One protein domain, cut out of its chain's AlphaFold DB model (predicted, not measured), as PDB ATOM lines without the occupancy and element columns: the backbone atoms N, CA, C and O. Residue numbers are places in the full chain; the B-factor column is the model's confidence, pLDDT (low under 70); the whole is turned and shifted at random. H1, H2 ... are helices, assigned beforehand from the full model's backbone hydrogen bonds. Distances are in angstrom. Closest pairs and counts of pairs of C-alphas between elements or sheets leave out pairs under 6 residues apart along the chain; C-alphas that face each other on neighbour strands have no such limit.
ATOM      1  N   PRO A  38      28.187  24.332   4.951       84.38
ATOM      2  CA  PRO A  38      28.857  25.326   5.795       84.38
ATOM      3  C   PRO A  38      27.930  26.500   6.143       84.38
ATOM      4  O   PRO A  38      27.955  27.011   7.261       84.38
ATOM      5  N   MET A  39      27.009  26.858   5.241       82.94
ATOM      6  CA  MET A  39      25.993  27.887   5.493       82.94
ATOM      7  C   MET A  39      25.021  27.500   6.612       82.94
ATOM      8  O   MET A  39      24.553  28.361   7.363       82.94
ATOM      9  N   TRP A  40      24.710  26.209   6.746       85.69
ATOM     10  CA  TRP A  40      23.867  25.730   7.836       85.69
ATOM     11  C   TRP A  40      24.594  25.851   9.179       85.69
ATOM     12  O   TRP A  40      24.015  26.372  10.133       85.69
ATOM     13  N   LEU A  41      25.875  25.479   9.234       85.88
ATOM     14  CA  LEU A  41      26.710  25.617  10.433       85.88
ATOM     15  C   LEU A  41      26.906  27.081  10.843       85.88
ATOM     16  O   LEU A  41      26.780  27.403  12.029       85.88
ATOM     17  N   LEU A  42      27.086  27.980   9.869       83.81
ATOM     18  CA  LEU A  42      27.120  29.425  10.100       83.81
ATOM     19  C   LEU A  42      25.824  29.917  10.758       83.81
ATOM     20  O   LEU A  42      25.866  30.660  11.735       83.81
ATOM     21  N   SER A  43      24.661  29.444  10.292       81.06
ATOM     22  CA  SER A  43      23.357  29.805  10.878       81.06
ATOM     23  C   SER A  43      23.159  29.310  12.319       81.06
ATOM     24  O   SER A  43      22.310  29.826  13.049       81.06
ATOM     25  N   LYS A  44      23.932  28.296  12.728       84.12
ATOM     26  CA  LYS A  44      23.934  27.706  14.071       84.12
ATOM     27  C   LYS A  44      25.041  28.268  14.970       84.12
ATOM     28  O   LYS A  44      25.173  27.788  16.091       84.12
ATOM     29  N   ASN A  45      25.810  29.262  14.510       82.56
ATOM     30  CA  ASN A  45      27.003  29.797  15.185       82.56
ATOM     31  C   ASN A  45      28.100  28.743  15.468       82.56
ATOM     32  O   ASN A  45      28.928  28.939  16.354       82.56
ATOM     33  N   ARG A  46      28.147  27.632  14.717       85.25
ATOM     34  CA  ARG A  46      29.182  26.584  14.842       85.25
ATOM     35  C   ARG A  46      30.324  26.849  13.856       85.25
ATOM     36  O   ARG A  46      30.452  26.170  12.841       85.25
ATOM     37  N   ILE A  47      31.117  27.886  14.125       84.81
ATOM     38  CA  ILE A  47      32.112  28.407  13.166       84.81
ATOM     39  C   ILE A  47      33.314  27.466  12.992       84.81
ATOM     40  O   ILE A  47      33.842  27.342  11.890       84.81
ATOM     41  N   ASP A  48      33.734  26.765  14.045       86.25
ATOM     42  CA  ASP A  48      34.889  25.860  13.962       86.25
ATOM     43  C   ASP A  48      34.601  24.656  13.057       86.25
ATOM     44  O   ASP A  48      35.408  24.295  12.202       86.25
ATOM     45  N   GLU A  49      33.396  24.098  13.163       86.19
ATOM     46  CA  GLU A  49      32.941  22.996  12.309       86.19
ATOM     47  C   GLU A  49      32.695  23.435  10.870       86.19
ATOM     48  O   GLU A  49      32.932  22.671   9.936       86.19
ATOM     49  N   MET A  50      32.251  24.681  10.679       87.75
ATOM     50  CA  MET A  50      32.137  25.278   9.355       87.75
ATOM     51  C   MET A  50      33.507  25.294   8.666       87.75
ATOM     52  O   MET A  50      33.614  24.795   7.549       87.75
ATOM     53  N   ARG A  51      34.557  25.777   9.346       86.81
ATOM     54  CA  ARG A  51      35.927  25.814   8.799       86.81
ATOM     55  C   ARG A  51      36.464  24.424   8.464       86.81
ATOM     56  O   ARG A  51      37.078  24.239   7.418       86.81
ATOM     57  N   GLU A  52      36.230  23.442   9.332       89.00
ATOM     58  CA  GLU A  52      36.619  22.046   9.091       89.00
ATOM     59  C   GLU A  52      35.938  21.488   7.827       89.00
ATOM     60  O   GLU A  52      36.588  20.881   6.971       89.00
ATOM     61  N   ASN A  53      34.639  21.744   7.659       89.62
ATOM     62  CA  ASN A  53      33.901  21.306   6.478       89.62
ATOM     63  C   ASN A  53      34.329  22.050   5.208       89.62
ATOM     64  O   ASN A  53      34.463  21.416   4.164       89.62
ATOM     65  N   GLU A  54      34.612  23.350   5.274       88.19
ATOM     66  CA  GLU A  54      35.154  24.096   4.132       88.19
ATOM     67  C   GLU A  54      36.518  23.563   3.689       88.19
ATOM     68  O   GLU A  54      36.748  23.404   2.490       88.19
ATOM     69  N   LYS A  55      37.401  23.219   4.637       88.25
ATOM     70  CA  LYS A  55      38.689  22.576   4.337       88.25
ATOM     71  C   LYS A  55      38.487  21.244   3.619       88.25
ATOM     72  O   LYS A  55      39.154  20.993   2.618       88.25
ATOM     73  N   ARG A  56      37.538  20.415   4.070       87.81
ATOM     74  CA  ARG A  56      37.191  19.151   3.393       87.81
ATOM     75  C   ARG A  56      36.642  19.379   1.988       87.81
ATOM     76  O   ARG A  56      37.053  18.689   1.061       87.81
ATOM     77  N   ILE A  57      35.763  20.365   1.801       88.50
ATOM     78  CA  ILE A  57      35.229  20.716   0.477       88.50
ATOM     79  C   ILE A  57      36.360  21.185  -0.447       88.50
ATOM     80  O   ILE A  57      36.430  20.743  -1.591       88.50
ATOM     81  N   ALA A  58      37.268  22.029   0.046       88.44
ATOM     82  CA  ALA A  58      38.421  22.507  -0.711       88.44
ATOM     83  C   ALA A  58      39.361  21.358  -1.120       88.44
ATOM     84  O   ALA A  58      39.811  21.317  -2.263       88.44
ATOM     85  N   GLN A  59      39.586  20.383  -0.228       87.62
ATOM     86  CA  GLN A  59      40.346  19.164  -0.526       87.62
ATOM     87  C   GLN A  59      39.676  18.313  -1.611       87.62
ATOM     88  O   GLN A  59      40.349  17.890  -2.547       87.62
ATOM     89  N   ILE A  60      38.358  18.099  -1.524       86.88
ATOM     90  CA  ILE A  60      37.586  17.351  -2.532       86.88
ATOM     91  C   ILE A  60      37.617  18.068  -3.891       86.88
ATOM     92  O   ILE A  60      37.722  17.422  -4.931       86.88
ATOM     93  N   ALA A  61      37.551  19.400  -3.889       86.56
ATOM     94  CA  ALA A  61      37.591  20.225  -5.093       86.56
ATOM     95  C   ALA A  61      39.012  20.456  -5.647       86.56
ATOM     96  O   ALA A  61      39.151  20.983  -6.750       86.56
ATOM     97  N   GLY A  62      40.063  20.078  -4.908       87.06
ATOM     98  CA  GLY A  62      41.462  20.264  -5.309       87.06
ATOM     99  C   GLY A  62      41.925  21.727  -5.341       87.06
ATOM    100  O   GLY A  62      42.867  22.052  -6.060       87.06
ATOM    101  N   ILE A  63      41.266  22.617  -4.595       88.81
ATOM    102  CA  ILE A  63      41.574  24.055  -4.558       88.81
ATOM    103  C   ILE A  63      42.268  24.434  -3.241       88.81
ATOM    104  O   ILE A  63      41.959  23.855  -2.196       88.81
ATOM    105  N   PRO A  64      43.202  25.407  -3.245       83.19
ATOM    106  CA  PRO A  64      43.815  25.885  -2.013       83.19
ATOM    107  C   PRO A  64      42.768  26.587  -1.139       83.19
ATOM    108  O   PRO A  64      42.060  27.485  -1.598       83.19
ATOM    109  N   TYR A  65      42.668  26.173   0.125       80.25
ATOM    110  CA  TYR A  65      41.762  26.792   1.091       80.25
ATOM    111  C   TYR A  65      42.281  28.177   1.498       80.25
ATOM    112  O   TYR A  65      43.428  28.313   1.923       80.25
ATOM    113  N   ILE A  66      41.424  29.192   1.385       78.50
ATOM    114  CA  ILE A  66      41.687  30.558   1.844       78.50
ATOM    115  C   ILE A  66      40.764  30.804   3.032       78.50
ATOM    116  O   ILE A  66      39.546  30.685   2.901       78.50
ATOM    117  N   GLU A  67      41.334  31.143   4.184       72.94
ATOM    118  CA  GLU A  67      40.553  31.488   5.370       72.94
ATOM    119  C   GLU A  67      39.839  32.823   5.141       72.94
ATOM    120  O   GLU A  67      40.450  33.890   5.150       72.94
ATOM    121  N   VAL A  68      38.528  32.760   4.905       76.81
ATOM    122  CA  VAL A  68      37.672  33.942   4.791       76.81
ATOM    123  C   VAL A  68      36.911  34.110   6.101       76.81
ATOM    124  O   VAL A  68      36.144  33.234   6.501       76.81
ATOM    125  N   GLU A  69      37.073  35.250   6.769       71.50
ATOM    126  CA  GLU A  69      36.243  35.589   7.927       71.50
ATOM    127  C   GLU A  69      34.786  35.787   7.493       71.50
ATOM    128  O   GLU A  69      34.417  36.777   6.856       71.50
ATOM    129  N   HIS A  70      33.935  34.821   7.833       68.88
ATOM    130  CA  HIS A  70      32.511  34.892   7.548       68.88
ATOM    131  C   HIS A  70      31.829  35.769   8.598       68.88
ATOM    132  O   HIS A  70      31.760  35.418   9.777       68.88
ATOM    133  N   LYS A  71      31.294  36.919   8.171       69.12
ATOM    134  CA  LYS A  71      30.400  37.718   9.016       69.12
ATOM    135  C   LYS A  71      29.157  36.883   9.307       69.12
ATOM    136  O   LYS A  71      28.519  36.392   8.376       69.12
ATOM    137  N   ILE A  72      28.816  36.730  10.585       66.81
ATOM    138  CA  ILE A  72      27.585  36.059  11.008       66.81
ATOM    139  C   ILE A  72      26.427  36.759  10.294       66.81
ATOM    140  O   ILE A  72      26.208  37.957  10.475       66.81
ATOM    141  N   VAL A  73      25.720  36.027   9.432       65.25
ATOM    142  CA  VAL A  73      24.544  36.562   8.750       65.25
ATOM    143  C   VAL A  73      23.474  36.744   9.820       65.25
ATOM    144  O   VAL A  73      22.918  35.761  10.311       65.25
ATOM    145  N   GLU A  74      23.196  37.993  10.208       62.09
ATOM    146  CA  GLU A  74      22.028  38.318  11.026       62.09
ATOM    147  C   GLU A  74      20.804  37.698  10.352       62.09
ATOM    148  O   GLU A  74      20.440  38.047   9.225       62.09
ATOM    149  N   LYS A  75      20.201  36.712  11.022       61.69
ATOM    150  CA  LYS A  75      19.024  36.001  10.534       61.69
ATOM    151  C   LYS A  75      17.971  37.040  10.158       61.69
ATOM    152  O   LYS A  75      17.502  37.776  11.022       61.69
ATOM    153  N   ASN A  76      17.665  37.097   8.862       58.78
ATOM    154  CA  ASN A  76      16.868  38.139   8.228       58.78
ATOM    155  C   ASN A  76      15.708  38.629   9.102       58.78
ATOM    156  O   ASN A  76      14.872  37.841   9.563       58.78
ATOM    157  N   LYS A  77      15.638  39.957   9.228       60.03
ATOM    158  CA  LYS A  77      14.413  40.690   9.549       60.03
ATOM    159  C   LYS A  77      13.273  40.072   8.739       60.03
ATOM    160  O   LYS A  77      13.442  39.747   7.561       60.03
ATOM    161  N   ARG A  78      12.147  39.813   9.397       70.69
ATOM    162  CA  ARG A  78      11.026  39.058   8.830       70.69
ATOM    163  C   ARG A  78      10.613  39.699   7.503       70.69
ATOM    164  O   ARG A  78      10.750  40.904   7.328       70.69
ATOM    165  N   LEU A  79      10.023  38.927   6.592       65.88
ATOM    166  CA  LEU A  79       9.368  39.475   5.391       65.88
ATOM    167  C   LEU A  79       8.437  40.657   5.737       65.88
ATOM    168  O   LEU A  79       8.393  41.647   5.017       65.88
ATOM    169  N   ILE A  80       7.784  40.592   6.906       66.69
ATOM    170  CA  ILE A  80       7.021  41.697   7.500       66.69
ATOM    171  C   ILE A  80       7.862  42.955   7.731       66.69
ATOM    172  O   ILE A  80       7.371  44.040   7.459       66.69
ATOM    173  N   ASP A  81       9.098  42.852   8.210       69.94
ATOM    174  CA  ASP A  81       9.961  44.009   8.464       69.94
ATOM    175  C   ASP A  81      10.360  44.707   7.157       69.94
ATOM    176  O   ASP A  81      10.414  45.934   7.112       69.94
ATOM    177  N   PHE A  82      10.543  43.945   6.071       68.69
ATOM    178  CA  PHE A  82      10.733  44.493   4.725       68.69
ATOM    179  C   PHE A  82       9.463  45.154   4.177       68.69
ATOM    180  O   PHE A  82       9.528  46.269   3.668       68.69
ATOM    181  N   ILE A  83       8.297  44.514   4.326       68.44
ATOM    182  CA  ILE A  83       7.000  45.084   3.914       68.44
ATOM    183  C   ILE A  83       6.685  46.356   4.719       68.44
ATOM    184  O   ILE A  83       6.176  47.339   4.182       68.44
ATOM    185  N   ARG A  84       7.035  46.369   6.010       65.50
ATOM    186  CA  ARG A  84       6.871  47.509   6.919       65.50
ATOM    187  C   ARG A  84       7.855  48.636   6.615       65.50
ATOM    188  O   ARG A  84       7.590  49.783   6.979       65.50
ATOM    189  N   GLN A  85       8.948  48.354   5.904       69.94
ATOM    190  CA  GLN A  85       9.880  49.355   5.396       69.94
ATOM    191  C   GLN A  85       9.266  50.098   4.193       69.94
ATOM    192  O   GLN A  85       9.728  50.022   3.058       69.94
ATOM    193  N   SER A  86       8.231  50.896   4.482       59.88
ATOM    194  CA  SER A  86       7.482  51.794   3.581       59.88
ATOM    195  C   SER A  86       8.364  52.741   2.740       59.88
ATOM    196  O   SER A  86       7.908  53.345   1.769       59.88
ATOM    197  N   ASN A  87       9.655  52.855   3.069       61.06
ATOM    198  CA  ASN A  87      10.612  53.721   2.387       61.06
ATOM    199  C   ASN A  87      10.920  53.296   0.937       61.06
ATOM    200  O   ASN A  87      11.176  54.156   0.097       61.06
ATOM    201  N   TYR A  88      10.839  52.003   0.599       62.09
ATOM    202  CA  TYR A  88      11.076  51.545  -0.779       62.09
ATOM    203  C   TYR A  88       9.860  51.740  -1.690       62.09
ATOM    204  O   TYR A  88      10.026  52.109  -2.852       62.09
ATOM    205  N   ALA A  89       8.642  51.594  -1.154       61.84
ATOM    206  CA  ALA A  89       7.411  51.857  -1.900       61.84
ATOM    207  C   ALA A  89       7.356  53.317  -2.382       61.84
ATOM    208  O   ALA A  89       7.077  53.575  -3.550       61.84
ATOM    209  N   LYS A  90       7.730  54.277  -1.522       62.94
ATOM    210  CA  LYS A  90       7.798  55.701  -1.895       62.94
ATOM    211  C   LYS A  90       8.758  55.958  -3.059       62.94
ATOM    212  O   LYS A  90       8.429  56.726  -3.952       62.94
ATOM    213  N   ARG A  91       9.916  55.289  -3.083       61.47
ATOM    214  CA  ARG A  91      10.932  55.447  -4.138       61.47
ATOM    215  C   ARG A  91      10.514  54.813  -5.470       61.47
ATOM    216  O   ARG A  91      10.913  55.304  -6.523       61.47
ATOM    217  N   PHE A  92       9.690  53.765  -5.416       59.97
ATOM    218  CA  PHE A  92       9.095  53.126  -6.591       59.97
ATOM    219  C   PHE A  92       8.001  54.003  -7.218       59.97
ATOM    220  O   PHE A  92       8.016  54.236  -8.420       59.97
ATOM    221  N   PHE A  93       7.109  54.579  -6.401       61.97
ATOM    222  CA  PHE A  93       6.074  55.507  -6.882       61.97
ATOM    223  C   PHE A  93       6.635  56.859  -7.345       61.97
ATOM    224  O   PHE A  93       6.069  57.471  -8.245       61.97
ATOM    225  N   PHE A  94       7.745  57.325  -6.765       63.03
ATOM    226  CA  PHE A  94       8.372  58.590  -7.159       63.03
ATOM    227  C   PHE A  94       9.044  58.518  -8.542       63.03
ATOM    228  O   PHE A  94       8.967  59.477  -9.297       63.03
ATOM    229  N   ASN A  95       9.646  57.378  -8.910       54.38
ATOM    230  CA  ASN A  95      10.255  57.192 -10.239       54.38
ATOM    231  C   ASN A  95       9.248  56.871 -11.354       54.38
ATOM    232  O   ASN A  95       9.615  56.921 -12.520       54.38
ATOM    233  N   LEU A  96       7.996  56.542 -11.019       57.31
ATOM    234  CA  LEU A  96       6.945  56.257 -12.004       57.31
ATOM    235  C   LEU A  96       6.105  57.498 -12.368       57.31
ATOM    236  O   LEU A  96       5.141  57.384 -13.117       57.31
ATOM    237  N   LYS A  97       6.420  58.666 -11.787       52.69
ATOM    238  CA  LYS A  97       5.673  59.924 -11.954       52.69
ATOM    239  C   LYS A  97       6.489  61.004 -12.684       52.69
ATOM    240  O   LYS A  97       6.385  62.182 -12.343       52.69
ATOM    241  N   ILE A  98       7.297  60.581 -13.657       49.25
ATOM    242  CA  ILE A  98       8.000  61.413 -14.647       49.25
ATOM    243  C   ILE A  98       7.592  60.954 -16.040       49.25
ATOM    244  O   ILE A  98       7.530  59.720 -16.237       49.25
TER     245      ILE A  98
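AT A GLANCE: This is residues 38 to 98 of the 98 residues of an uncharacterized protein of Onchocerca flexuosa (UniProt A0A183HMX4). A helical hairpin of the long H2 and the short H1 makes one end, and from H2 a long link leads away to an arm, residues 76 to 98, that sticks out free with the two small helices H3 and H4. The printed part has 61 residues with four named helices, H1 to H4 in order, and no named strand, and its class is all helix. It is extended, a rod of 55 by 25 by 16 A, with a radius of gyration of the C-alphas of 19.4 A.

HOW THE PARTS SIT: Begin at H2, residues 47 to 61. H1, residues 38 to 43, touches it in a hairpin, opposite ways at a shallow tilt of 17 degrees; the closest C-alphas, Pro 38 and Met 50, are 4.8 A apart. H3, residues 79 to 84, and H4, residues 87 to 95, are apart. Every O i to N i+4 pair is within hydrogen-bond range in H1, H2 and H3; in H4, 4 of 5 are.

IN THESE COORDINATES: Find C-alpha 47 at (32.112, 28.407, 13.166); H2 runs 20.7 A to C-alpha 61. H1 spans 8.7 A, H3 8.6 A, and H4 13.1 A, ending at (10.255, 57.192, -10.239).

THE WHOLE: The C-alphas farthest apart, Gln 59 and Ile 98, are 55.1 A apart. The printed part has no cut; the link H2 to H3 is long. pLDDT is under 70 at residues 70 to 77 and 79 to 98.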